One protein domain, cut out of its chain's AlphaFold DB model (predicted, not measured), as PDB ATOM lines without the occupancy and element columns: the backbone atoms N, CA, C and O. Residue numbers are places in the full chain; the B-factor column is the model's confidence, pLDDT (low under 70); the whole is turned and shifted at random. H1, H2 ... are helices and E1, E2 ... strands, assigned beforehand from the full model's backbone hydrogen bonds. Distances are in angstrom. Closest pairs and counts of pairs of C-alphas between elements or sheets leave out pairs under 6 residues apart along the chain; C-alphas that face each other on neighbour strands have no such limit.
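This is residues 160 to 341 of the 545 residues of the protein "PRKAR2A protein" of Symbiodinium sp. CCMP2456 (UniProt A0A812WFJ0). One strongly twisted sheet of six strands curls like part of a barrel, and H3, H4 and H5 cover one face of it, making two layers. H1 grazes the sheet by its edge strand E6, and the small helix H2 lies off the sheet, near H4 and H5. The 182 printed residues hold five named helices and six named strands, in the order H1 H2 E1 H3 E2 E3 H4 H5 E4 E5 E6; the sheet is mixed and runs E2 E3 E1 E4 E5 E6. The class is mixed, helices and strands, with under half of the residues, 83, in named elements. The whole is compact, with a radius of gyration of the C-alphas of 15.1 A, and spans 46 by 37 by 30 A.

The strands are E2, residues 250 to 252; E3, 260 to 265, 16.7 A long; E1, 213 to 218, 16.7 A; E4, 310 to 315, 16.2 A; E5, 327 to 332, 14.6 A; and E6, 336 to 340, which ends at C-alpha 340 (5.107, 127.175, 117.957). The helices are H3, residues 221 to 237, 24.6 A long from C-alpha 221 (15.795, 143.507, 133.551); H5, 293 to 303, 15.8 A; H4, 266 to 275, 12.2 A; H1, 160 to 167, 10.5 A, from C-alpha 160 (-1.555, 123.978, 122.557); and H2, 199 to 203.

E1 and E4 are parallel, with N 217 and O 313 at 2.8 A. E3 is antiparallel to E1, with N 216 and O 262 at 3.1 A, and forms a hairpin with E2, with N 250 and O 263 at 3.0 A. E1, H3 and E2 form a split strand-helix-strand unit, E3 lying between its two strands, with a right-handed crossover. E4, E5 and E6 form a meander, each the antiparallel neighbour of the one before, with N 312 and O 330 at 2.9 A and N 331 and O 337 at 2.9 A. H3 is over E3 and E1 at a height of 10.0 A over the sheet and runs along the strands, at 1 degrees to E3 on the local plane. H4, on the same face, touches H3 about perpendicular at 88 degrees, with residues 230 to 235 of H3 alone; the closest C-alphas, of Val 234 and Ala 272, are 6.3 A apart. H5 is over E4 and stands up from the sheet, its line rising 47 degrees; the closest C-alphas, of Ile 303 and Val 311, are 5.2 A apart. H2 is close to H5 but not clearly touching, with the closest C-alphas, of His 201 and Pro 293, 6.3 A apart. In H1, H3, H4 and H5 every O i to N i+4 pair is within hydrogen-bond range; in H2 0 of 1 is, and 2 of 2 O i to N i+3 pairs are.

The C-alphas farthest apart, of Leu 166 and Ser 240, are 47.3 A apart. The printed part has no cut. The long links are H1 to H2, 31 residues, of which 171 to 172 pair parallel with residues 339 to 340 of E6; H4 to H5, 17; H3 to E2, 12; and E4 to E5, 11. The mean pLDDT of the printed part is 93.0, and no printed residue is under 70.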
ATOM      1  N   ASP A 160      -2.380 123.073 121.754       89.81
ATOM      2  CA  ASP A 160      -1.555 123.978 122.557       89.81
ATOM      3  C   ASP A 160      -0.878 125.060 121.713       89.81
ATOM      4  O   ASP A 160      -0.792 126.203 122.156       89.81
ATOM      5  N   ALA A 161      -0.416 124.726 120.504       92.56
ATOM      6  CA  ALA A 161       0.111 125.708 119.558       92.56
ATOM      7  C   ALA A 161      -0.994 126.668 119.091       92.56
ATOM      8  O   ALA A 161      -0.803 127.881 119.125       92.56
ATOM      9  N   ILE A 162      -2.180 126.140 118.763       90.62
ATOM     10  CA  ILE A 162      -3.352 126.949 118.395       90.62
ATOM     11  C   ILE A 162      -3.724 127.912 119.530       90.62
ATOM     12  O   ILE A 162      -3.886 129.103 119.288       90.62
ATOM     13  N   ALA A 163      -3.798 127.436 120.776       87.12
ATOM     14  CA  ALA A 163      -4.098 128.273 121.939       87.12
ATOM     15  C   ALA A 163      -3.046 129.377 122.169       87.12
ATOM     16  O   ALA A 163      -3.379 130.504 122.543       87.12
ATOM     17  N   LYS A 164      -1.767 129.080 121.917       89.06
ATOM     18  CA  LYS A 164      -0.674 130.054 122.031       89.06
ATOM     19  C   LYS A 164      -0.714 131.115 120.928       89.06
ATOM     20  O   LYS A 164      -0.527 132.291 121.232       89.06
ATOM     21  N   MET A 165      -1.029 130.727 119.691       88.31
ATOM     22  CA  MET A 165      -1.275 131.669 118.591       88.31
ATOM     23  C   MET A 165      -2.490 132.559 118.888       88.31
ATOM     24  O   MET A 165      -2.396 133.779 118.804       88.31
ATOM     25  N   LEU A 166      -3.597 131.956 119.337       84.44
ATOM     26  CA  LEU A 166      -4.830 132.644 119.733       84.44
ATOM     27  C   LEU A 166      -4.617 133.689 120.826       84.44
ATOM     28  O   LEU A 166      -5.127 134.803 120.752       84.44
ATOM     29  N   SER A 167      -3.866 133.327 121.863       81.38
ATOM     30  CA  SER A 167      -3.613 134.214 123.000       81.38
ATOM     31  C   SER A 167      -2.555 135.287 122.718       81.38
ATOM     32  O   SER A 167      -2.355 136.168 123.564       81.38
ATOM     33  N   GLY A 168      -1.875 135.198 121.567       83.38
ATOM     34  CA  GLY A 168      -0.761 136.054 121.168       83.38
ATOM     35  C   GLY A 168       0.557 135.764 121.892       83.38
ATOM     36  O   GLY A 168       1.512 136.518 121.696       83.38
ATOM     37  N   SER A 169       0.619 134.703 122.711       86.44
ATOM     38  CA  SER A 169       1.806 134.322 123.491       86.44
ATOM     39  C   SER A 169       2.910 133.694 122.640       86.44
ATOM     40  O   SER A 169       4.042 133.563 123.097       86.44
ATOM     41  N   ALA A 170       2.572 133.248 121.433       92.25
ATOM     42  CA  ALA A 170       3.503 132.692 120.467       92.25
ATOM     43  C   ALA A 170       3.043 132.994 119.043       92.25
ATOM     44  O   ALA A 170       1.915 133.436 118.823       92.25
ATOM     45  N   VAL A 171       3.910 132.702 118.083       92.94
ATOM     46  CA  VAL A 171       3.607 132.748 116.651       92.94
ATOM     47  C   VAL A 171       4.015 131.433 116.000       92.94
ATOM     48  O   VAL A 171       4.905 130.750 116.507       92.94
ATOM     49  N   GLY A 172       3.383 131.063 114.888       93.62
ATOM     50  CA  GLY A 172       3.841 129.916 114.105       93.62
ATOM     51  C   GLY A 172       5.302 130.072 113.672       93.62
ATOM     52  O   GLY A 172       5.817 131.190 113.590       93.62
ATOM     53  N   LYS A 173       5.991 128.960 113.431       92.25
ATOM     54  CA  LYS A 173       7.365 128.938 112.918       92.25
ATOM     55  C   LYS A 173       7.373 129.059 111.391       92.25
ATOM     56  O   LYS A 173       6.383 128.795 110.740       92.25
ATOM     57  N   GLY A 174       8.479 129.501 110.814       89.81
ATOM     58  CA  GLY A 174       8.715 129.588 109.373       89.81
ATOM     59  C   GLY A 174       9.848 128.663 108.929       89.81
ATOM     60  O   GLY A 174      10.412 127.908 109.723       89.81
ATOM     61  N   LEU A 175      10.233 128.742 107.650       87.12
ATOM     62  CA  LEU A 175      11.217 127.821 107.060       87.12
ATOM     63  C   LEU A 175      12.611 127.880 107.703       87.12
ATOM     64  O   LEU A 175      13.329 126.883 107.627       87.12
ATOM     65  N   ASN A 176      12.976 128.999 108.333       89.00
ATOM     66  CA  ASN A 176      14.244 129.196 109.038       89.00
ATOM     67  C   ASN A 176      14.309 128.509 110.415       89.00
ATOM     68  O   ASN A 176      15.373 128.500 111.024       89.00
ATOM     69  N   VAL A 177      13.217 127.902 110.900       91.19
ATOM     70  CA  VAL A 177      13.199 127.118 112.145       91.19
ATOM     71  C   VAL A 177      12.804 125.673 111.845       91.19
ATOM     72  O   VAL A 177      11.651 125.363 111.545       91.19
ATOM     73  N   LYS A 178      13.766 124.752 111.961       86.50
ATOM     74  CA  LYS A 178      13.548 123.313 111.714       86.50
ATOM     75  C   LYS A 178      13.361 122.482 112.987       86.50
ATOM     76  O   LYS A 178      12.912 121.337 112.901       86.50
ATOM     77  N   GLY A 179      13.630 123.073 114.153       87.62
ATOM     78  CA  GLY A 179      13.407 122.459 115.458       87.62
ATOM     79  C   GLY A 179      11.987 121.928 115.638       87.62
ATOM     80  O   GLY A 179      11.009 122.409 115.050       87.62
ATOM     81  N   LYS A 180      11.867 120.889 116.464       91.12
ATOM     82  CA  LYS A 180      10.599 120.208 116.688       91.12
ATOM     83  C   LYS A 180       9.934 120.702 117.972       91.12
ATOM     84  O   LYS A 180      10.564 120.778 119.025       91.12
ATOM     85  N   SER A 181       8.635 120.977 117.890       93.94
ATOM     86  CA  SER A 181       7.838 121.457 119.022       93.94
ATOM     87  C   SER A 181       7.656 120.379 120.087       93.94
ATOM     88  O   SER A 181       7.412 119.217 119.742       93.94
ATOM     89  N   ALA A 182       7.729 120.732 121.368       93.88
ATOM     90  CA  ALA A 182       7.441 119.807 122.461       93.88
ATOM     91  C   ALA A 182       5.984 119.303 122.392       93.88
ATOM     92  O   ALA A 182       5.075 120.032 121.999       93.88
ATOM     93  N   LYS A 183       5.768 118.037 122.763       91.25
ATOM     94  CA  LYS A 183       4.468 117.346 122.733       91.25
ATOM     95  C   LYS A 183       3.724 117.370 124.074       91.25
ATOM     96  O   LYS A 183       2.566 116.969 124.115       91.25
ATOM     97  N   LYS A 184       4.400 117.724 125.171       87.19
ATOM     98  CA  LYS A 184       3.841 117.726 126.531       87.19
ATOM     99  C   LYS A 184       4.631 118.660 127.453       87.19
ATOM    100  O   LYS A 184       5.604 119.276 127.021       87.19
ATOM    101  N   GLY A 185       4.207 118.729 128.714       86.62
ATOM    102  CA  GLY A 185       4.864 119.515 129.756       86.62
ATOM    103  C   GLY A 185       4.630 121.017 129.605       86.62
ATOM    104  O   GLY A 185       3.830 121.460 128.779       86.62
ATOM    105  N   VAL A 186       5.360 121.810 130.388       87.50
ATOM    106  CA  VAL A 186       5.255 123.284 130.386       87.50
ATOM    107  C   VAL A 186       5.636 123.910 129.040       87.50
ATOM    108  O   VAL A 186       5.233 125.029 128.732       87.50
ATOM    109  N   LEU A 187       6.380 123.170 128.213       93.00
ATOM    110  CA  LEU A 187       6.833 123.600 126.891       93.00
ATOM    111  C   LEU A 187       5.899 123.164 125.755       93.00
ATOM    112  O   LEU A 187       6.177 123.487 124.603       93.00
ATOM    113  N   SER A 188       4.820 122.426 126.042       92.94
ATOM    114  CA  SER A 188       3.961 121.828 125.012       92.94
ATOM    115  C   SER A 188       3.553 122.840 123.935       92.94
ATOM    116  O   SER A 188       3.094 123.939 124.239       92.94
ATOM    117  N   GLY A 189       3.739 122.494 122.664       93.12
ATOM    118  CA  GLY A 189       3.465 123.357 121.515       93.12
ATOM    119  C   GLY A 189       4.591 124.328 121.137       93.12
ATOM    120  O   GLY A 189       4.694 124.645 119.954       93.12
ATOM    121  N   PHE A 190       5.450 124.760 122.068       96.25
ATOM    122  CA  PHE A 190       6.622 125.595 121.758       96.25
ATOM    123  C   PHE A 190       7.751 124.779 121.132       96.25
ATOM    124  O   PHE A 190       7.845 123.570 121.350       96.25
ATOM    125  N   VAL A 191       8.651 125.450 120.411       97.12
ATOM    126  CA  VAL A 191       9.917 124.870 119.945       97.12
ATOM    127  C   VAL A 191      11.024 125.142 120.973       97.12
ATOM    128  O   VAL A 191      11.544 126.261 121.018       97.12
ATOM    129  N   PRO A 192      11.411 124.157 121.809       97.06
ATOM    130  CA  PRO A 192      12.556 124.319 122.696       97.06
ATOM    131  C   PRO A 192      13.843 124.440 121.881       97.06
ATOM    132  O   PRO A 192      14.009 123.772 120.857       97.06
ATOM    133  N   PHE A 193      14.765 125.276 122.346       97.50
ATOM    134  CA  PHE A 193      16.092 125.398 121.754       97.50
ATOM    135  C   PHE A 193      16.896 124.112 121.957       97.50
ATOM    136  O   PHE A 193      17.450 123.568 121.003       97.50
ATOM    137  N   VAL A 194      16.891 123.577 123.179       96.69
ATOM    138  CA  VAL A 194      17.582 122.331 123.513       96.69
ATOM    139  C   VAL A 194      16.758 121.130 123.037       96.69
ATOM    140  O   VAL A 194      15.695 120.834 123.580       96.69
ATOM    141  N   GLN A 195      17.254 120.437 122.007       96.12
ATOM    142  CA  GLN A 195      16.621 119.248 121.400       96.12
ATOM    143  C   GLN A 195      17.285 117.925 121.830       96.12
ATOM    144  O   GLN A 195      16.880 116.840 121.410       96.12
ATOM    145  N   ILE A 196      18.281 118.009 122.713       96.69
ATOM    146  CA  ILE A 196      18.937 116.864 123.343       96.69
ATOM    147  C   ILE A 196      18.542 116.768 124.817       96.69
ATOM    148  O   ILE A 196      18.441 117.770 125.515       96.69
ATOM    149  N   SER A 197      18.311 115.551 125.297       94.81
ATOM    150  CA  SER A 197      17.976 115.265 126.700       94.81
ATOM    151  C   SER A 197      18.906 114.233 127.341       94.81
ATOM    152  O   SER A 197      18.812 113.961 128.534       94.81
ATOM    153  N   GLU A 198      19.858 113.692 126.582       96.44
ATOM    154  CA  GLU A 198      20.914 112.824 127.101       96.44
ATOM    155  C   GLU A 198      22.232 113.599 127.107       96.44
ATOM    156  O   GLU A 198      22.659 114.125 126.079       96.44
ATOM    157  N   ASN A 199      22.893 113.679 128.265       96.94
ATOM    158  CA  ASN A 199      24.138 114.444 128.409       96.94
ATOM    159  C   ASN A 199      25.267 113.940 127.493       96.94
ATOM    160  O   ASN A 199      26.144 114.717 127.124       96.94
ATOM    161  N   GLU A 200      25.243 112.666 127.101       96.88
ATOM    162  CA  GLU A 200      26.221 112.081 126.177       96.88
ATOM    163  C   GLU A 200      26.152 112.721 124.783       96.88
ATOM    164  O   GLU A 200      27.191 112.935 124.151       96.88
ATOM    165  N   HIS A 201      24.960 113.145 124.345       96.81
ATOM    166  CA  HIS A 201      24.760 113.776 123.041       96.81
ATOM    167  C   HIS A 201      25.437 115.145 122.901       96.81
ATOM    168  O   HIS A 201      25.706 115.581 121.786       96.81
ATOM    169  N   LYS A 202      25.820 115.802 124.000       96.75
ATOM    170  CA  LYS A 202      26.587 117.061 123.955       96.75
ATOM    171  C   LYS A 202      27.925 116.946 123.217       96.75
ATOM    172  O   LYS A 202      28.493 117.957 122.821       96.75
ATOM    173  N   ARG A 203      28.461 115.727 123.084       94.75
ATOM    174  CA  ARG A 203      29.747 115.458 122.422       94.75
ATOM    175  C   ARG A 203      29.643 115.365 120.903       94.75
ATOM    176  O   ARG A 203      30.676 115.386 120.248       94.75
ATOM    177  N   VAL A 204      28.431 115.203 120.374       92.94
ATOM    178  CA  VAL A 204      28.188 114.975 118.941       92.94
ATOM    179  C   VAL A 204      27.436 116.122 118.270       92.94
ATOM    180  O   VAL A 204      27.311 116.103 117.054       92.94
ATOM    181  N   ILE A 205      26.962 117.106 119.039       93.38
ATOM    182  CA  ILE A 205      26.427 118.355 118.481       93.38
ATOM    183  C   ILE A 205      27.566 119.235 117.968       93.38
ATOM    184  O   ILE A 205      28.662 119.244 118.542       93.38
ATOM    185  N   GLU A 206      27.278 120.009 116.932       91.25
ATOM    186  CA  GLU A 206      28.236 120.862 116.246       91.25
ATOM    187  C   GLU A 206      28.928 121.856 117.201       91.25
ATOM    188  O   GLU A 206      28.360 122.342 118.193       91.25
ATOM    189  N   GLU A 207      30.192 122.165 116.905       92.81
ATOM    190  CA  GLU A 207      30.908 123.244 117.578       92.81
ATOM    191  C   GLU A 207      30.394 124.615 117.113       92.81
ATOM    192  O   GLU A 207      30.000 124.812 115.964       92.81
ATOM    193  N   SER A 208      30.404 125.594 118.018       95.00
ATOM    194  CA  SER A 208      30.041 126.971 117.679       95.00
ATOM    195  C   SER A 208      31.200 127.667 116.951       95.00
ATOM    196  O   SER A 208      32.319 127.670 117.477       95.00
ATOM    197  N   PRO A 209      30.967 128.314 115.792       95.44
ATOM    198  CA  PRO A 209      31.969 129.161 115.148       95.44
ATOM    199  C   PRO A 209      32.457 130.273 116.089       95.44
ATOM    200  O   PRO A 209      31.668 130.850 116.838       95.44
ATOM    201  N   ALA A 210      33.746 130.609 116.047       95.62
ATOM    202  CA  ALA A 210      34.347 131.562 116.991       95.62
ATOM    203  C   ALA A 210      33.799 133.001 116.874       95.62
ATOM    204  O   ALA A 210      33.860 133.766 117.840       95.62
ATOM    205  N   ASP A 211      33.266 133.351 115.704       95.44
ATOM    206  CA  ASP A 211      32.677 134.644 115.352       95.44
ATOM    207  C   ASP A 211      31.141 134.668 115.468       95.44
ATOM    208  O   ASP A 211      30.526 135.730 115.343       95.44
ATOM    209  N   SER A 212      30.511 133.519 115.732       95.81
ATOM    210  CA  SER A 212      29.056 133.416 115.854       95.81
ATOM    211  C   SER A 212      28.531 134.073 117.136       95.81
ATOM    212  O   SER A 212      29.147 134.037 118.208       95.81
ATOM    213  N   ARG A 213      27.358 134.701 117.020       96.06
ATOM    214  CA  ARG A 213      26.694 135.450 118.091       96.06
ATOM    215  C   ARG A 213      25.214 135.104 118.145       96.06
ATOM    216  O   ARG A 213      24.626 134.738 117.133       96.06
ATOM    217  N   VAL A 214      24.627 135.256 119.325       97.19
ATOM    218  CA  VAL A 214      23.219 134.978 119.610       97.19
ATOM    219  C   VAL A 214      22.672 136.006 120.591       97.19
ATOM    220  O   VAL A 214      23.387 136.474 121.478       97.19
ATOM    221  N   VAL A 215      21.386 136.326 120.459       97.38
ATOM    222  CA  VAL A 215      20.658 137.138 121.437       97.38
ATOM    223  C   VAL A 215      19.746 136.241 122.266       97.38
ATOM    224  O   VAL A 215      18.928 135.503 121.710       97.38
ATOM    225  N   VAL A 216      19.879 136.312 123.593       98.12
ATOM    226  CA  VAL A 216      18.952 135.680 124.545       98.12
ATOM    227  C   VAL A 216      18.145 136.766 125.241       98.12
ATOM    228  O   VAL A 216      18.719 137.649 125.880       98.12
ATOM    229  N   TYR A 217      16.824 136.690 125.127       97.81
ATOM    230  CA  TYR A 217      15.883 137.605 125.761       97.81
ATOM    231  C   TYR A 217      15.326 137.052 127.069       97.81
ATOM    232  O   TYR A 217      15.014 135.865 127.173       97.81
ATOM    233  N   TYR A 218      15.140 137.945 128.037       96.38
ATOM    234  CA  TYR A 218      14.572 137.667 129.351       96.38
ATOM    235  C   TYR A 218      13.354 138.560 129.601       96.38
ATOM    236  O   TYR A 218      13.275 139.694 129.121       96.38
ATOM    237  N   LYS A 219      12.414 138.060 130.406       90.94
ATOM    238  CA  LYS A 219      11.159 138.749 130.756       90.94
ATOM    239  C   LYS A 219      11.342 139.997 131.617       90.94
ATOM    240  O   LYS A 219      10.456 140.839 131.670       90.94
ATOM    241  N   SER A 220      12.470 140.122 132.317       92.62
ATOM    242  CA  SER A 220      12.736 141.270 133.180       92.62
ATOM    243  C   SER A 220      14.202 141.680 133.146       92.62
ATOM    244  O   SER A 220      15.104 140.856 132.962       92.62
ATOM    245  N   LYS A 221      14.444 142.967 133.404       95.00
ATOM    246  CA  LYS A 221      15.795 143.507 133.551       95.00
ATOM    247  C   LYS A 221      16.563 142.799 134.666       95.00
ATOM    248  O   LYS A 221      17.744 142.522 134.511       95.00
ATOM    249  N   ALA A 222      15.893 142.479 135.776       95.81
ATOM    250  CA  ALA A 222      16.507 141.769 136.895       95.81
ATOM    251  C   ALA A 222      17.020 140.383 136.476       95.81
ATOM    252  O   ALA A 222      18.179 140.067 136.742       95.81
ATOM    253  N   ALA A 223      16.200 139.613 135.750       96.69
ATOM    254  CA  ALA A 223      16.590 138.304 135.230       96.69
ATOM    255  C   ALA A 223      17.768 138.404 134.245       96.69
ATOM    256  O   ALA A 223      18.723 137.632 134.337       96.69
ATOM    257  N   ARG A 224      17.752 139.409 133.355       97.31
ATOM    258  CA  ARG A 224      18.869 139.695 132.442       97.31
ATOM    259  C   ARG A 224      20.172 139.959 133.205       97.31
ATOM    260  O   ARG A 224      21.206 139.380 132.880       97.31
ATOM    261  N   GLU A 225      20.144 140.828 134.214       97.88
ATOM    262  CA  GLU A 225      21.343 141.170 134.991       97.88
ATOM    263  C   GLU A 225      21.862 139.992 135.830       97.88
ATOM    264  O   GLU A 225      23.070 139.865 136.039       97.88
ATOM    265  N   GLU A 226      20.981 139.109 136.297       98.19
ATOM    266  CA  GLU A 226      21.377 137.867 136.962       98.19
ATOM    267  C   GLU A 226      22.087 136.914 135.994       98.19
ATOM    268  O   GLU A 226      23.210 136.483 136.268       98.19
ATOM    269  N   ALA A 227      21.500 136.665 134.820       98.06
ATOM    270  CA  ALA A 227      22.117 135.842 133.785       98.06
ATOM    271  C   ALA A 227      23.471 136.413 133.333       98.06
ATOM    272  O   ALA A 227      24.449 135.676 133.199       98.06
ATOM    273  N   ARG A 228      23.573 137.742 133.179       98.50
ATOM    274  CA  ARG A 228      24.817 138.442 132.824       98.50
ATOM    275  C   ARG A 228      25.951 138.144 133.806       98.50
ATOM    276  O   ARG A 228      27.074 137.912 133.362       98.50
ATOM    277  N   LYS A 229      25.680 138.114 135.116       98.31
ATOM    278  CA  LYS A 229      26.695 137.776 136.132       98.31
ATOM    279  C   LYS A 229      27.210 136.350 135.960       98.31
ATOM    280  O   LYS A 229      28.418 136.133 136.030       98.31
ATOM    281  N   VAL A 230      26.314 135.395 135.703       98.00
ATOM    282  CA  VAL A 230      26.702 133.995 135.469       98.00
ATOM    283  C   VAL A 230      27.535 133.873 134.193       98.00
ATOM    284  O   VAL A 230      28.606 133.275 134.218       98.00
ATOM    285  N   LEU A 231      27.102 134.505 133.100       98.19
ATOM    286  CA  LEU A 231      27.825 134.509 131.824       98.19
ATOM    287  C   LEU A 231      29.229 135.118 131.953       98.19
ATOM    288  O   LEU A 231      30.179 134.583 131.390       98.19
ATOM    289  N   GLN A 232      29.387 136.202 132.718       97.94
ATOM    290  CA  GLN A 232      30.697 136.804 132.990       97.94
ATOM    291  C   GLN A 232      31.618 135.868 133.781       97.94
ATOM    292  O   GLN A 232      32.814 135.813 133.491       97.94
ATOM    293  N   ALA A 233      31.077 135.123 134.750       97.56
ATOM    294  CA  ALA A 233      31.843 134.137 135.508       97.56
ATOM    295  C   ALA A 233      32.320 132.983 134.610       97.56
ATOM    296  O   ALA A 233      33.513 132.682 134.599       97.56
ATOM    297  N   VAL A 234      31.426 132.416 133.789       97.31
ATOM    298  CA  VAL A 234      31.770 131.348 132.831       97.31
ATOM    299  C   VAL A 234      32.802 131.837 131.817       97.31
ATOM    300  O   VAL A 234      33.781 131.144 131.545       97.31
ATOM    301  N   LEU A 235      32.639 133.052 131.287       95.81
ATOM    302  CA  LEU A 235      33.578 133.644 130.334       95.81
ATOM    303  C   LEU A 235      34.983 133.824 130.930       95.81
ATOM    304  O   LEU A 235      35.972 133.659 130.218       95.81
ATOM    305  N   ALA A 236      35.082 134.156 132.221       95.31
ATOM    306  CA  ALA A 236      36.358 134.258 132.923       95.31
ATOM    307  C   ALA A 236      36.994 132.879 133.173       95.31
ATOM    308  O   ALA A 236      38.198 132.722 132.975       95.31
ATOM    309  N   GLU A 237      36.195 131.883 133.566       95.69
ATOM    310  CA  GLU A 237      36.641 130.504 133.812       95.69
ATOM    311  C   GLU A 237      37.159 129.823 132.537       95.69
ATOM    312  O   GLU A 237      38.161 129.111 132.561       95.69
ATOM    313  N   THR A 238      36.503 130.081 131.407       92.19
ATOM    314  CA  THR A 238      36.738 129.377 130.136       92.19
ATOM    315  C   THR A 238      37.589 130.165 129.140       92.19
ATOM    316  O   THR A 238      37.787 129.740 128.004       92.19
ATOM    317  N   ALA A 239      38.160 131.302 129.555       84.81
ATOM    318  CA  ALA A 239      38.862 132.236 128.673       84.81
ATOM    319  C   ALA A 239      39.984 131.603 127.822       84.81
ATOM    320  O   ALA A 239      40.270 132.105 126.730       84.81
ATOM    321  N   SER A 240      40.614 130.531 128.321       85.62
ATOM    322  CA  SER A 240      41.685 129.776 127.658       85.62
ATOM    323  C   SER A 240      41.225 128.497 126.947       85.62
ATOM    324  O   SER A 240      42.004 127.950 126.169       85.62
ATOM    325  N   SER A 241      40.005 128.012 127.204       88.88
ATOM    326  CA  SER A 241      39.490 126.743 126.670       88.88
ATOM    327  C   SER A 241      38.525 126.922 125.499       88.88
ATOM    328  O   SER A 241      38.499 126.066 124.618       88.88
ATOM    329  N   ILE A 242      37.774 128.028 125.450       92.62
ATOM    330  CA  ILE A 242      36.834 128.313 124.357       92.62
ATOM    331  C   ILE A 242      37.367 129.400 123.420       92.62
ATOM    332  O   ILE A 242      37.860 130.450 123.844       92.62
ATOM    333  N   LYS A 243      37.256 129.157 122.112       94.62
ATOM    334  CA  LYS A 243      37.661 130.112 121.079       94.62
ATOM    335  C   LYS A 243      36.517 131.093 120.808       94.62
ATOM    336  O   LYS A 243      35.466 130.696 120.320       94.62
ATOM    337  N   ILE A 244      36.738 132.368 121.127       96.25
ATOM    338  CA  ILE A 244      35.790 133.469 120.900       96.25
ATOM    339  C   ILE A 244      36.546 134.666 120.323       96.25
ATOM    340  O   ILE A 244      37.525 135.120 120.931       96.25
ATOM    341  N   ASP A 245      36.048 135.203 119.210       95.38
ATOM    342  CA  ASP A 245      36.638 136.357 118.527       95.38
ATOM    343  C   ASP A 245      36.244 137.687 119.205       95.38
ATOM    344  O   ASP A 245      37.117 138.476 119.571       95.38
ATOM    345  N   ASP A 246      34.950 137.914 119.472       95.62
ATOM    346  CA  ASP A 246      34.434 139.076 120.222       95.62
ATOM    347  C   ASP A 246      33.776 138.625 121.531       95.62
ATOM    348  O   ASP A 246      32.685 138.074 121.514       95.62
ATOM    349  N   ARG A 247      34.404 138.901 122.680       96.19
ATOM    350  CA  ARG A 247      33.923 138.488 124.016       96.19
ATOM    351  C   ARG A 247      32.875 139.419 124.642       96.19
ATOM    352  O   ARG A 247      32.518 139.246 125.805       96.19
ATOM    353  N   SER A 248      32.412 140.438 123.925       96.94
ATOM    354  CA  SER A 248      31.495 141.432 124.482       96.94
ATOM    355  C   SER A 248      30.078 140.888 124.715       96.94
ATOM    356  O   SER A 248      29.528 140.140 123.903       96.94
ATOM    357  N   LEU A 249      29.481 141.330 125.828       98.00
ATOM    358  CA  LEU A 249      28.078 141.112 126.185       98.00
ATOM    359  C   LEU A 249      27.333 142.446 126.087       98.00
ATOM    360  O   LEU A 249      27.533 143.313 126.945       98.00
ATOM    361  N   LYS A 250      26.479 142.623 125.079       98.00
ATOM    362  CA  LYS A 250      25.780 143.893 124.808       98.00
ATOM    363  C   LYS A 250      24.308 143.785 125.191       98.00
ATOM    364  O   LYS A 250      23.732 142.707 125.092       98.00
ATOM    365  N   ASP A 251      23.736 144.875 125.689       97.50
ATOM    366  CA  ASP A 251      22.289 144.967 125.901       97.50
ATOM    367  C   ASP A 251      21.591 145.078 124.542       97.50
ATOM    368  O   ASP A 251      22.065 145.799 123.663       97.50
ATOM    369  N   GLU A 252      20.469 144.381 124.390       94.69
ATOM    370  CA  GLU A 252      19.599 144.464 123.220       94.69
ATOM    371  C   GLU A 252      18.151 144.655 123.686       94.69
ATOM    372  O   GLU A 252      17.466 143.702 124.053       94.69
ATOM    373  N   ASP A 253      17.702 145.908 123.686       92.12
ATOM    374  CA  ASP A 253      16.415 146.330 124.250       92.12
ATOM    375  C   ASP A 253      15.533 147.020 123.184       92.12
ATOM    376  O   ASP A 253      14.673 147.844 123.502       92.12
ATOM    377  N   SER A 254      15.756 146.729 121.895       89.00
ATOM    378  CA  SER A 254      15.070 147.409 120.780       89.00
ATOM    379  C   SER A 254      13.601 147.005 120.596       89.00
ATOM    380  O   SER A 254      12.888 147.633 119.812       89.00
ATOM    381  N   TYR A 255      13.129 145.974 121.301       86.94
ATOM    382  CA  TYR A 255      11.805 145.377 121.111       86.94
ATOM    383  C   TYR A 255      10.860 145.698 122.277       86.94
ATOM    384  O   TYR A 255      11.286 145.893 123.413       86.94
ATOM    385  N   LYS A 256       9.554 145.746 121.995       72.00
ATOM    386  CA  LYS A 256       8.481 145.969 122.984       72.00
ATOM    387  C   LYS A 256       7.476 144.808 122.954       72.00
ATOM    388  O   LYS A 256       7.499 144.096 121.955       72.00
ATOM    389  N   PRO A 257       6.605 144.611 123.978       71.31
ATOM    390  CA  PRO A 257       6.685 145.214 125.313       71.31
ATOM    391  C   PRO A 257       7.972 144.770 126.027       71.31
ATOM    392  O   PRO A 257       8.640 143.866 125.537       71.31
ATOM    393  N   ASP A 258       8.320 145.444 127.128       78.50
ATOM    394  CA  ASP A 258       9.622 145.379 127.815       78.50
ATOM    395  C   ASP A 258      10.213 143.960 127.899       78.50
ATOM    396  O   ASP A 258       9.895 143.168 128.786       78.50
ATOM    397  N   VAL A 259      11.119 143.666 126.970       90.50
ATOM    398  CA  VAL A 259      11.900 142.436 126.892       90.50
ATOM    399  C   VAL A 259      13.373 142.825 126.882       90.50
ATOM    400  O   VAL A 259      13.750 143.823 126.274       90.50
ATOM    401  N   TRP A 260      14.203 142.062 127.589       96.31
ATOM    402  CA  TRP A 260      15.563 142.479 127.926       96.31
ATOM    403  C   TRP A 260      16.564 141.492 127.343       96.31
ATOM    404  O   TRP A 260      16.655 140.360 127.815       96.31
ATOM    405  N   GLY A 261      17.287 141.892 126.299       97.25
ATOM    406  CA  GLY A 261      18.184 141.018 125.546       97.25
ATOM    407  C   GLY A 261      19.645 141.121 125.970       97.25
ATOM    408  O   GLY A 261      20.115 142.177 126.398       97.25
ATOM    409  N   ILE A 262      20.379 140.018 125.816       98.25
ATOM    410  CA  ILE A 262      21.846 139.999 125.832       98.25
ATOM    411  C   ILE A 262      22.329 139.441 124.498       98.25
ATOM    412  O   ILE A 262      22.151 138.252 124.235       98.25
ATOM    413  N   ASP A 263      22.975 140.280 123.693       97.75
ATOM    414  CA  ASP A 263      23.793 139.843 122.562       97.75
ATOM    415  C   ASP A 263      25.136 139.320 123.102       97.75
ATOM    416  O   ASP A 263      25.907 140.061 123.730       97.75
ATOM    417  N   MET A 264      25.406 138.034 122.876       97.75
ATOM    418  CA  MET A 264      26.570 137.312 123.386       97.75
ATOM    419  C   MET A 264      27.182 136.369 122.338       97.75
ATOM    420  O   MET A 264      26.516 135.991 121.374       97.75
ATOM    421  N   PRO A 265      28.434 135.925 122.531       97.62
ATOM    422  CA  PRO A 265      29.035 134.889 121.691       97.62
ATOM    423  C   PRO A 265      28.279 133.565 121.822       97.62
ATOM    424  O   PRO A 265      28.029 133.108 122.942       97.62
ATOM    425  N   GLU A 266      27.970 132.908 120.703       97.31
ATOM    426  CA  GLU A 266      27.350 131.576 120.725       97.31
ATOM    427  C   GLU A 266      28.212 130.545 121.479       97.31
ATOM    428  O   GLU A 266      27.634 129.815 122.288       97.31
ATOM    429  N   PRO A 267      29.564 130.511 121.345       97.44
ATOM    430  CA  PRO A 267      30.377 129.570 122.115       97.44
ATOM    431  C   PRO A 267      30.211 129.731 123.634       97.44
ATOM    432  O   PRO A 267      30.195 128.737 124.358       97.44
ATOM    433  N   LEU A 268      30.027 130.966 124.122       97.88
ATOM    434  CA  LEU A 268      29.762 131.231 125.540       97.88
ATOM    435  C   LEU A 268      28.365 130.748 125.950       97.88
ATOM    436  O   LEU A 268      28.221 130.134 127.005       97.88
ATOM    437  N   MET A 269      27.343 131.017 125.133       97.38
ATOM    438  CA  MET A 269      25.979 130.544 125.383       97.38
ATOM    439  C   MET A 269      25.941 129.012 125.441       97.38
ATOM    440  O   MET A 269      25.429 128.453 126.412       97.38
ATOM    441  N   ARG A 270      26.547 128.336 124.455       96.88
ATOM    442  CA  ARG A 270      26.656 126.872 124.392       96.88
ATOM    443  C   ARG A 270      27.334 126.322 125.643       96.88
ATOM    444  O   ARG A 270      26.835 125.371 126.238       96.88
ATOM    445  N   GLU A 271      28.434 126.927 126.075       97.25
ATOM    446  CA  GLU A 271      29.143 126.501 127.280       97.25
ATOM    447  C   GLU A 271      28.289 126.672 128.550       97.25
ATOM    448  O   GLU A 271      28.064 125.709 129.288       97.25
ATOM    449  N   ALA A 272      27.746 127.874 128.767       97.38
ATOM    450  CA  ALA A 272      27.043 128.248 129.994       97.38
ATOM    451  C   ALA A 272      25.672 127.570 130.161       97.38
ATOM    452  O   ALA A 272      25.288 127.230 131.284       97.38
ATOM    453  N   TYR A 273      24.926 127.392 129.066       97.38
ATOM    454  CA  TYR A 273      23.596 126.782 129.089       97.38
ATOM    455  C   TYR A 273      23.624 125.281 128.824       97.38
ATOM    456  O   TYR A 273      22.846 124.559 129.434       97.38
ATOM    457  N   ILE A 274      24.484 124.791 127.927       96.69
ATOM    458  CA  ILE A 274      24.421 123.397 127.469       96.69
ATOM    459  C   ILE A 274      25.529 122.569 128.107       96.69
ATOM    460  O   ILE A 274      25.235 121.568 128.756       96.69
ATOM    461  N   MET A 275      26.797 122.949 127.942       96.31
ATOM    462  CA  MET A 275      27.912 122.070 128.314       96.31
ATOM    463  C   MET A 275      28.007 121.864 129.824       96.31
ATOM    464  O   MET A 275      27.999 120.715 130.275       96.31
ATOM    465  N   GLN A 276      27.999 122.951 130.597       95.38
ATOM    466  CA  GLN A 276      28.169 122.910 132.055       95.38
ATOM    467  C   GLN A 276      26.919 122.463 132.826       95.38
ATOM    468  O   GLN A 276      27.014 122.103 133.998       95.38
ATOM    469  N   ARG A 277      25.736 122.483 132.199       94.69
ATOM    470  CA  ARG A 277      24.451 122.218 132.871       94.69
ATOM    471  C   ARG A 277      23.955 120.813 132.616       94.69
ATOM    472  O   ARG A 277      24.025 120.336 131.493       94.69
ATOM    473  N   ASP A 278      23.363 120.168 133.610       95.12
ATOM    474  CA  ASP A 278      22.624 118.932 133.364       95.12
ATOM    475  C   ASP A 278      21.362 119.230 132.532       95.12
ATOM    476  O   ASP A 278      20.537 120.060 132.925       95.12
ATOM    477  N   ILE A 279      21.215 118.551 131.391       95.31
ATOM    478  CA  ILE A 279      20.079 118.663 130.457       95.31
ATOM    479  C   ILE A 279      19.105 117.476 130.542       95.31
ATOM    480  O   ILE A 279      18.150 117.414 129.768       95.31
ATOM    481  N   SER A 280      19.314 116.536 131.470       92.81
ATOM    482  CA  SER A 280      18.453 115.361 131.617       92.81
ATOM    483  C   SER A 280      16.991 115.729 131.914       92.81
ATOM    484  O   SER A 280      16.726 116.786 132.496       92.81
ATOM    485  N   PRO A 281      16.008 114.906 131.506       86.62
ATOM    486  CA  PRO A 281      14.599 115.213 131.732       86.62
ATOM    487  C   PRO A 281      14.289 115.412 133.219       86.62
ATOM    488  O   PRO A 281      14.701 114.616 134.059       86.62
ATOM    489  N   VAL A 282      13.526 116.460 133.527       87.81
ATOM    490  CA  VAL A 282      12.984 116.738 134.865       87.81
ATOM    491  C   VAL A 282      11.465 116.783 134.749       87.81
ATOM    492  O   VAL A 282      10.945 117.237 133.728       87.81
ATOM    493  N   MET A 283      10.762 116.313 135.779       86.19
ATOM    494  CA  MET A 283       9.299 116.282 135.813       86.19
ATOM    495  C   MET A 283       8.704 117.662 135.486       86.19
ATOM    496  O   MET A 283       9.068 118.665 136.096       86.19
ATOM    497  N   GLY A 284       7.796 117.702 134.512       83.50
ATOM    498  CA  GLY A 284       7.137 118.911 134.014       83.50
ATOM    499  C   GLY A 284       7.850 119.578 132.832       83.50
ATOM    500  O   GLY A 284       7.192 120.245 132.032       83.50
ATOM    501  N   TRP A 285       9.159 119.363 132.677       88.00
ATOM    502  CA  TRP A 285       9.997 119.954 131.625       88.00
ATOM    503  C   TRP A 285      10.279 119.003 130.459       88.00
ATOM    504  O   TRP A 285      11.044 119.328 129.550       88.00
ATOM    505  N   GLU A 286       9.688 117.810 130.459       88.56
ATOM    506  CA  GLU A 286       9.906 116.841 129.396       88.56
ATOM    507  C   GLU A 286       9.231 117.284 128.098       88.56
ATOM    508  O   GLU A 286       8.037 117.571 128.053       88.56
ATOM    509  N   THR A 287       9.965 117.217 126.990       90.94
ATOM    510  CA  THR A 287       9.439 117.596 125.673       90.94
ATOM    511  C   THR A 287       8.522 116.533 125.065       90.94
ATOM    512  O   THR A 287       7.840 116.794 124.078       90.94
ATOM    513  N   GLY A 288       8.523 115.304 125.596       89.94
ATOM    514  CA  GLY A 288       7.852 114.160 124.967       89.94
ATOM    515  C   GLY A 288       8.495 113.723 123.645       89.94
ATOM    516  O   GLY A 288       7.850 113.039 122.849       89.94
ATOM    517  N   ARG A 289       9.748 114.127 123.399       89.81
ATOM    518  CA  ARG A 289      10.568 113.700 122.261       89.81
ATOM    519  C   ARG A 289      11.810 112.957 122.741       89.81
ATOM    520  O   ARG A 289      12.237 113.130 123.878       89.81
ATOM    521  N   ARG A 290      12.360 112.120 121.861       91.06
ATOM    522  CA  ARG A 290      13.671 111.492 122.065       91.06
ATOM    523  C   ARG A 290      14.768 112.545 121.926       91.06
ATOM    524  O   ARG A 290      14.552 113.567 121.279       91.06
ATOM    525  N   SER A 291      15.917 112.286 122.539       93.88
ATOM    526  CA  SER A 291      17.105 113.110 122.355       93.88
ATOM    527  C   SER A 291      17.614 112.972 120.917       93.88
ATOM    528  O   SER A 291      17.862 111.851 120.490       93.88
ATOM    529  N   GLU A 292      17.773 114.080 120.190       90.94
ATOM    530  CA  GLU A 292      18.153 114.053 118.769       90.94
ATOM    531  C   GLU A 292      19.186 115.152 118.446       90.94
ATOM    532  O   GLU A 292      18.810 116.324 118.322       90.94
ATOM    533  N   PRO A 293      20.486 114.809 118.321       91.62
ATOM    534  CA  PRO A 293      21.547 115.766 117.998       91.62
ATOM    535  C   PRO A 293      21.298 116.548 116.706       91.62
ATOM    536  O   PRO A 293      21.487 117.760 116.692       91.62
ATOM    537  N   ALA A 294      20.773 115.900 115.661       85.31
ATOM    538  CA  ALA A 294      20.530 116.563 114.380       85.31
ATOM    539  C   ALA A 294      19.538 117.736 114.507       85.31
ATOM    540  O   ALA A 294      19.714 118.782 113.883       85.31
ATOM    541  N   PHE A 295      18.508 117.611 115.354       90.38
ATOM    542  CA  PHE A 295      17.586 118.721 115.621       90.38
ATOM    543  C   PHE A 295      18.212 119.817 116.489       90.38
ATOM    544  O   PHE A 295      17.789 120.970 116.393       90.38
ATOM    545  N   MET A 296      19.205 119.489 117.322       95.25
ATOM    546  CA  MET A 296      19.969 120.494 118.063       95.25
ATOM    547  C   MET A 296      20.838 121.321 117.113       95.25
ATOM    548  O   MET A 296      20.809 122.549 117.194       95.25
ATOM    549  N   ASP A 297      21.532 120.675 116.177       92.25
ATOM    550  CA  ASP A 297      22.363 121.357 115.177       92.25
ATOM    551  C   ASP A 297      21.519 122.263 114.278       92.25
ATOM    552  O   ASP A 297      21.850 123.430 114.084       92.25
ATOM    553  N   MET A 298      20.341 121.796 113.854       90.50
ATOM    554  CA  MET A 298      19.375 122.638 113.141       90.50
ATOM    555  C   MET A 298      18.955 123.886 113.934       90.50
ATOM    556  O   MET A 298      18.751 124.948 113.346       90.50
ATOM    557  N   ASN A 299      18.801 123.778 115.256       95.06
ATOM    558  CA  ASN A 299      18.472 124.921 116.106       95.06
ATOM    559  C   ASN A 299      19.663 125.874 116.287       95.06
ATOM    560  O   ASN A 299      19.450 127.084 116.332       95.06
ATOM    561  N   LEU A 300      20.896 125.356 116.350       94.69
ATOM    562  CA  LEU A 300      22.117 126.169 116.321       94.69
ATOM    563  C   LEU A 300      22.234 126.921 114.992       94.69
ATOM    564  O   LEU A 300      22.475 128.122 114.984       94.69
ATOM    565  N   HIS A 301      21.985 126.262 113.861       92.12
ATOM    566  CA  HIS A 301      21.971 126.915 112.549       92.12
ATOM    567  C   HIS A 301      20.891 127.987 112.442       92.12
ATOM    568  O   HIS A 301      21.157 129.051 111.892       92.12
ATOM    569  N   ALA A 302      19.704 127.745 113.003       93.00
ATOM    570  CA  ALA A 302      18.597 128.696 112.946       93.00
ATOM    571  C   ALA A 302      18.931 130.041 113.611       93.00
ATOM    572  O   ALA A 302      18.530 131.081 113.098       93.00
ATOM    573  N   ILE A 303      19.672 130.036 114.726       94.50
ATOM    574  CA  ILE A 303      20.064 131.264 115.445       94.50
ATOM    575  C   ILE A 303      21.281 131.970 114.828       94.50
ATOM    576  O   ILE A 303      21.614 133.081 115.243       94.50
ATOM    577  N   ARG A 304      21.960 131.347 113.855       91.06
ATOM    578  CA  ARG A 304      23.155 131.905 113.215       91.06
ATOM    579  C   ARG A 304      22.777 132.814 112.049       91.06
ATOM    580  O   ARG A 304      21.957 132.484 111.199       91.06
ATOM    581  N   GLY A 305      23.472 133.944 111.960       78.00
ATOM    582  CA  GLY A 305      23.361 134.862 110.830       78.00
ATOM    583  C   GLY A 305      22.079 135.699 110.820       78.00
ATOM    584  O   GLY A 305      21.315 135.755 111.785       78.00
ATOM    585  N   LYS A 306      21.883 136.418 109.711       82.75
ATOM    586  CA  LYS A 306      20.707 137.269 109.504       82.75
ATOM    587  C   LYS A 306      19.585 136.452 108.885       82.75
ATOM    588  O   LYS A 306      19.786 135.815 107.854       82.75
ATOM    589  N   SER A 307      18.402 136.537 109.475       87.88
ATOM    590  CA  SER A 307      17.174 135.976 108.918       87.88
ATOM    591  C   SER A 307      16.036 136.995 108.985       87.88
ATOM    592  O   SER A 307      16.107 137.971 109.729       87.88
ATOM    593  N   ASP A 308      15.009 136.795 108.161       84.88
ATOM    594  CA  ASP A 308      13.780 137.592 108.171       84.88
ATOM    595  C   ASP A 308      12.574 136.648 108.336       84.88
ATOM    596  O   ASP A 308      12.235 135.940 107.380       84.88
ATOM    597  N   PRO A 309      11.944 136.591 109.525       89.00
ATOM    598  CA  PRO A 309      12.302 137.308 110.755       89.00
ATOM    599  C   PRO A 309      13.588 136.805 111.411       89.00
ATOM    600  O   PRO A 309      13.953 135.639 111.241       89.00
ATOM    601  N   GLN A 310      14.222 137.651 112.228       93.62
ATOM    602  CA  GLN A 310      15.415 137.260 112.976       93.62
ATOM    603  C   GLN A 310      15.058 136.202 114.026       93.62
ATOM    604  O   GLN A 310      14.232 136.442 114.912       93.62
ATOM    605  N   VAL A 311      15.707 135.041 113.940       96.81
ATOM    606  CA  VAL A 311      15.630 133.991 114.964       96.81
ATOM    607  C   VAL A 311      16.507 134.380 116.153       96.81
ATOM    608  O   VAL A 311      17.673 134.743 115.989       96.81
ATOM    609  N   VAL A 312      15.936 134.296 117.350       96.88
ATOM    610  CA  VAL A 312      16.586 134.600 118.631       96.88
ATOM    611  C   VAL A 312      16.181 133.564 119.680       96.88
ATOM    612  O   VAL A 312      15.332 132.706 119.428       96.88
ATOM    613  N   LEU A 313      16.774 133.641 120.871       98.19
ATOM    614  CA  LEU A 313      16.394 132.802 122.004       98.19
ATOM    615  C   LEU A 313      15.589 133.594 123.029       98.19
ATOM    616  O   LEU A 313      15.838 134.776 123.264       98.19
ATOM    617  N   TYR A 314      14.645 132.920 123.676       97.56
ATOM    618  CA  TYR A 314      13.822 133.484 124.738       97.56
ATOM    619  C   TYR A 314      13.856 132.573 125.964       97.56
ATOM    620  O   TYR A 314      13.469 131.407 125.877       97.56
ATOM    621  N   GLN A 315      14.321 133.097 127.099       97.38
ATOM    622  CA  GLN A 315      14.297 132.390 128.376       97.38
ATOM    623  C   GLN A 315      12.880 132.446 128.957       97.38
ATOM    624  O   GLN A 315      12.432 133.479 129.460       97.38
ATOM    625  N   ASN A 316      12.163 131.329 128.849       94.12
ATOM    626  CA  ASN A 316      10.781 131.216 129.297       94.12
ATOM    627  C   ASN A 316      10.655 130.913 130.799       94.12
ATOM    628  O   ASN A 316       9.609 131.221 131.378       94.12
ATOM    629  N   ASP A 317      11.687 130.329 131.415       92.69
ATOM    630  CA  ASP A 317      11.716 130.054 132.852       92.69
ATOM    631  C   ASP A 317      11.952 131.344 133.646       92.69
ATOM    632  O   ASP A 317      12.967 132.021 133.491       92.69
ATOM    633  N   GLU A 318      10.997 131.689 134.504       86.31
ATOM    634  CA  GLU A 318      11.085 132.858 135.385       86.31
ATOM    635  C   GLU A 318      11.787 132.552 136.711       86.31
ATOM    636  O   GLU A 318      12.182 133.474 137.420       86.31
ATOM    637  N   SER A 319      11.939 131.270 137.051       88.06
ATOM    638  CA  SER A 319      12.503 130.822 138.325       88.06
ATOM    639  C   SER A 319      14.011 130.572 138.266       88.06
ATOM    640  O   SER A 319      14.701 130.791 139.259       88.06
ATOM    641  N   GLU A 320      14.535 130.154 137.111       92.75
ATOM    642  CA  GLU A 320      15.961 129.898 136.907       92.75
ATOM    643  C   GLU A 320      16.439 130.511 135.583       92.75
ATOM    644  O   GLU A 320      16.236 129.966 134.497       92.75
ATOM    645  N   VAL A 321      17.153 131.637 135.673       95.50
ATOM    646  CA  VAL A 321      17.559 132.429 134.497       95.50
ATOM    647  C   VAL A 321      18.522 131.693 133.561       95.50
ATOM    648  O   VAL A 321      18.561 131.993 132.373       95.50
ATOM    649  N   MET A 322      19.264 130.704 134.073       96.12
ATOM    650  CA  MET A 322      20.206 129.884 133.302       96.12
ATOM    651  C   MET A 322      19.683 128.467 133.008       96.12
ATOM    652  O   MET A 322      20.480 127.594 132.658       96.12
ATOM    653  N   ASN A 323      18.376 128.201 133.145       95.75
ATOM    654  CA  ASN A 323      17.823 126.877 132.853       95.75
ATOM    655  C   ASN A 323      17.860 126.601 131.336       95.75
ATOM    656  O   ASN A 323      17.163 127.290 130.579       95.75
ATOM    657  N   PRO A 324      18.600 125.579 130.858       96.00
ATOM    658  CA  PRO A 324      18.634 125.241 129.435       96.00
ATOM    659  C   PRO A 324      17.280 124.818 128.869       96.00
ATOM    660  O   PRO A 324      16.998 125.061 127.699       96.00
ATOM    661  N   ARG A 325      16.433 124.187 129.689       94.69
ATOM    662  CA  ARG A 325      15.121 123.678 129.259       94.69
ATOM    663  C   ARG A 325      14.129 124.816 129.025       94.69
ATOM    664  O   ARG A 325      13.188 124.651 128.260       94.69
ATOM    665  N   GLY A 326      14.350 125.967 129.661       95.00
ATOM    666  CA  GLY A 326      13.549 127.173 129.478       95.00
ATOM    667  C   GLY A 326      13.869 127.958 128.209       95.00
ATOM    668  O   GLY A 326      13.076 128.819 127.831       95.00
ATOM    669  N   LEU A 327      14.969 127.653 127.513       97.62
ATOM    670  CA  LEU A 327      15.300 128.318 126.256       97.62
ATOM    671  C   LEU A 327      14.360 127.863 125.137       97.62
ATOM    672  O   LEU A 327      14.352 126.698 124.735       97.62
ATOM    673  N   LEU A 328      13.599 128.810 124.598       98.00
ATOM    674  CA  LEU A 328      12.744 128.631 123.432       98.00
ATOM    675  C   LEU A 328      13.348 129.329 122.214       98.00
ATOM    676  O   LEU A 328      13.949 130.397 122.342       98.00
ATOM    677  N   ILE A 329      13.129 128.755 121.031       98.06
ATOM    678  CA  ILE A 329      13.296 129.492 119.778       98.06
ATOM    679  C   ILE A 329      12.216 130.577 119.719       98.06
ATOM    680  O   ILE A 329      11.047 130.319 120.020       98.06
ATOM    681  N   ALA A 330      12.601 131.783 119.320       96.94
ATOM    682  CA  ALA A 330      11.718 132.932 119.193       96.94
ATOM    683  C   ALA A 330      12.021 133.727 117.918       96.94
ATOM    684  O   ALA A 330      13.119 133.648 117.365       96.94
ATOM    685  N   TYR A 331      11.047 134.522 117.477       95.44
ATOM    686  CA  TYR A 331      11.255 135.553 116.467       95.44
ATOM    687  C   TYR A 331      11.306 136.929 117.108       95.44
ATOM    688  O   TYR A 331      10.489 137.241 117.975       95.44
ATOM    689  N   ALA A 332      12.242 137.751 116.642       92.75
ATOM    690  CA  ALA A 332      12.335 139.164 116.969       92.75
ATOM    691  C   ALA A 332      11.773 139.998 115.798       92.75
ATOM    692  O   ALA A 332      12.508 140.433 114.911       92.75
ATOM    693  N   GLU A 333      10.445 140.162 115.778       88.56
ATOM    694  CA  GLU A 333       9.692 140.938 114.773       88.56
ATOM    695  C   GLU A 333       9.358 142.340 115.327       88.56
ATOM    696  O   GLU A 333      10.233 143.065 115.779       88.56
ATOM    697  N   ALA A 334       8.084 142.742 115.356       83.56
ATOM    698  CA  ALA A 334       7.656 143.892 116.161       83.56
ATOM    699  C   ALA A 334       7.757 143.605 117.675       83.56
ATOM    700  O   ALA A 334       7.882 144.523 118.483       83.56
ATOM    701  N   PHE A 335       7.709 142.320 118.034       89.06
ATOM    702  CA  PHE A 335       7.717 141.771 119.383       89.06
ATOM    703  C   PHE A 335       8.659 140.564 119.408       89.06
ATOM    704  O   PHE A 335       8.761 139.860 118.400       89.06
ATOM    705  N   VAL A 336       9.291 140.280 120.550       93.19
ATOM    706  CA  VAL A 336       9.988 139.000 120.747       93.19
ATOM    707  C   VAL A 336       8.971 137.967 121.209       93.19
ATOM    708  O   VAL A 336       8.443 138.067 122.317       93.19
ATOM    709  N   LYS A 337       8.674 136.984 120.358       92.81
ATOM    710  CA  LYS A 337       7.695 135.931 120.657       92.81
ATOM    711  C   LYS A 337       8.293 134.550 120.420       92.81
ATOM    712  O   LYS A 337       8.848 134.324 119.342       92.81
ATOM    713  N   PRO A 338       8.153 133.612 121.373       96.00
ATOM    714  CA  PRO A 338       8.476 132.217 121.125       96.00
ATOM    715  C   PRO A 338       7.704 131.668 119.924       96.00
ATOM    716  O   PRO A 338       6.582 132.100 119.641       96.00
ATOM    717  N   VAL A 339       8.290 130.683 119.250       96.06
ATOM    718  CA  VAL A 339       7.654 130.028 118.107       96.06
ATOM    719  C   VAL A 339       6.974 128.724 118.516       96.06
ATOM    720  O   VAL A 339       7.437 127.992 119.398       96.06
ATOM    721  N   VAL A 340       5.862 128.428 117.856       95.31
ATOM    722  CA  VAL A 340       5.107 127.175 117.957       95.31
ATOM    723  C   VAL A 340       4.972 126.543 116.573       95.31
ATOM    724  O   VAL A 340       5.337 127.153 115.572       95.31
ATOM    725  N   SER A 341       4.451 125.319 116.493       91.12
ATOM    726  CA  SER A 341       4.055 124.751 115.196       91.12
ATOM    727  C   SER A 341       3.023 125.647 114.507       91.12
ATOM    728  O   SER A 341       2.010 125.987 115.121       91.12
TER     729      SER A 341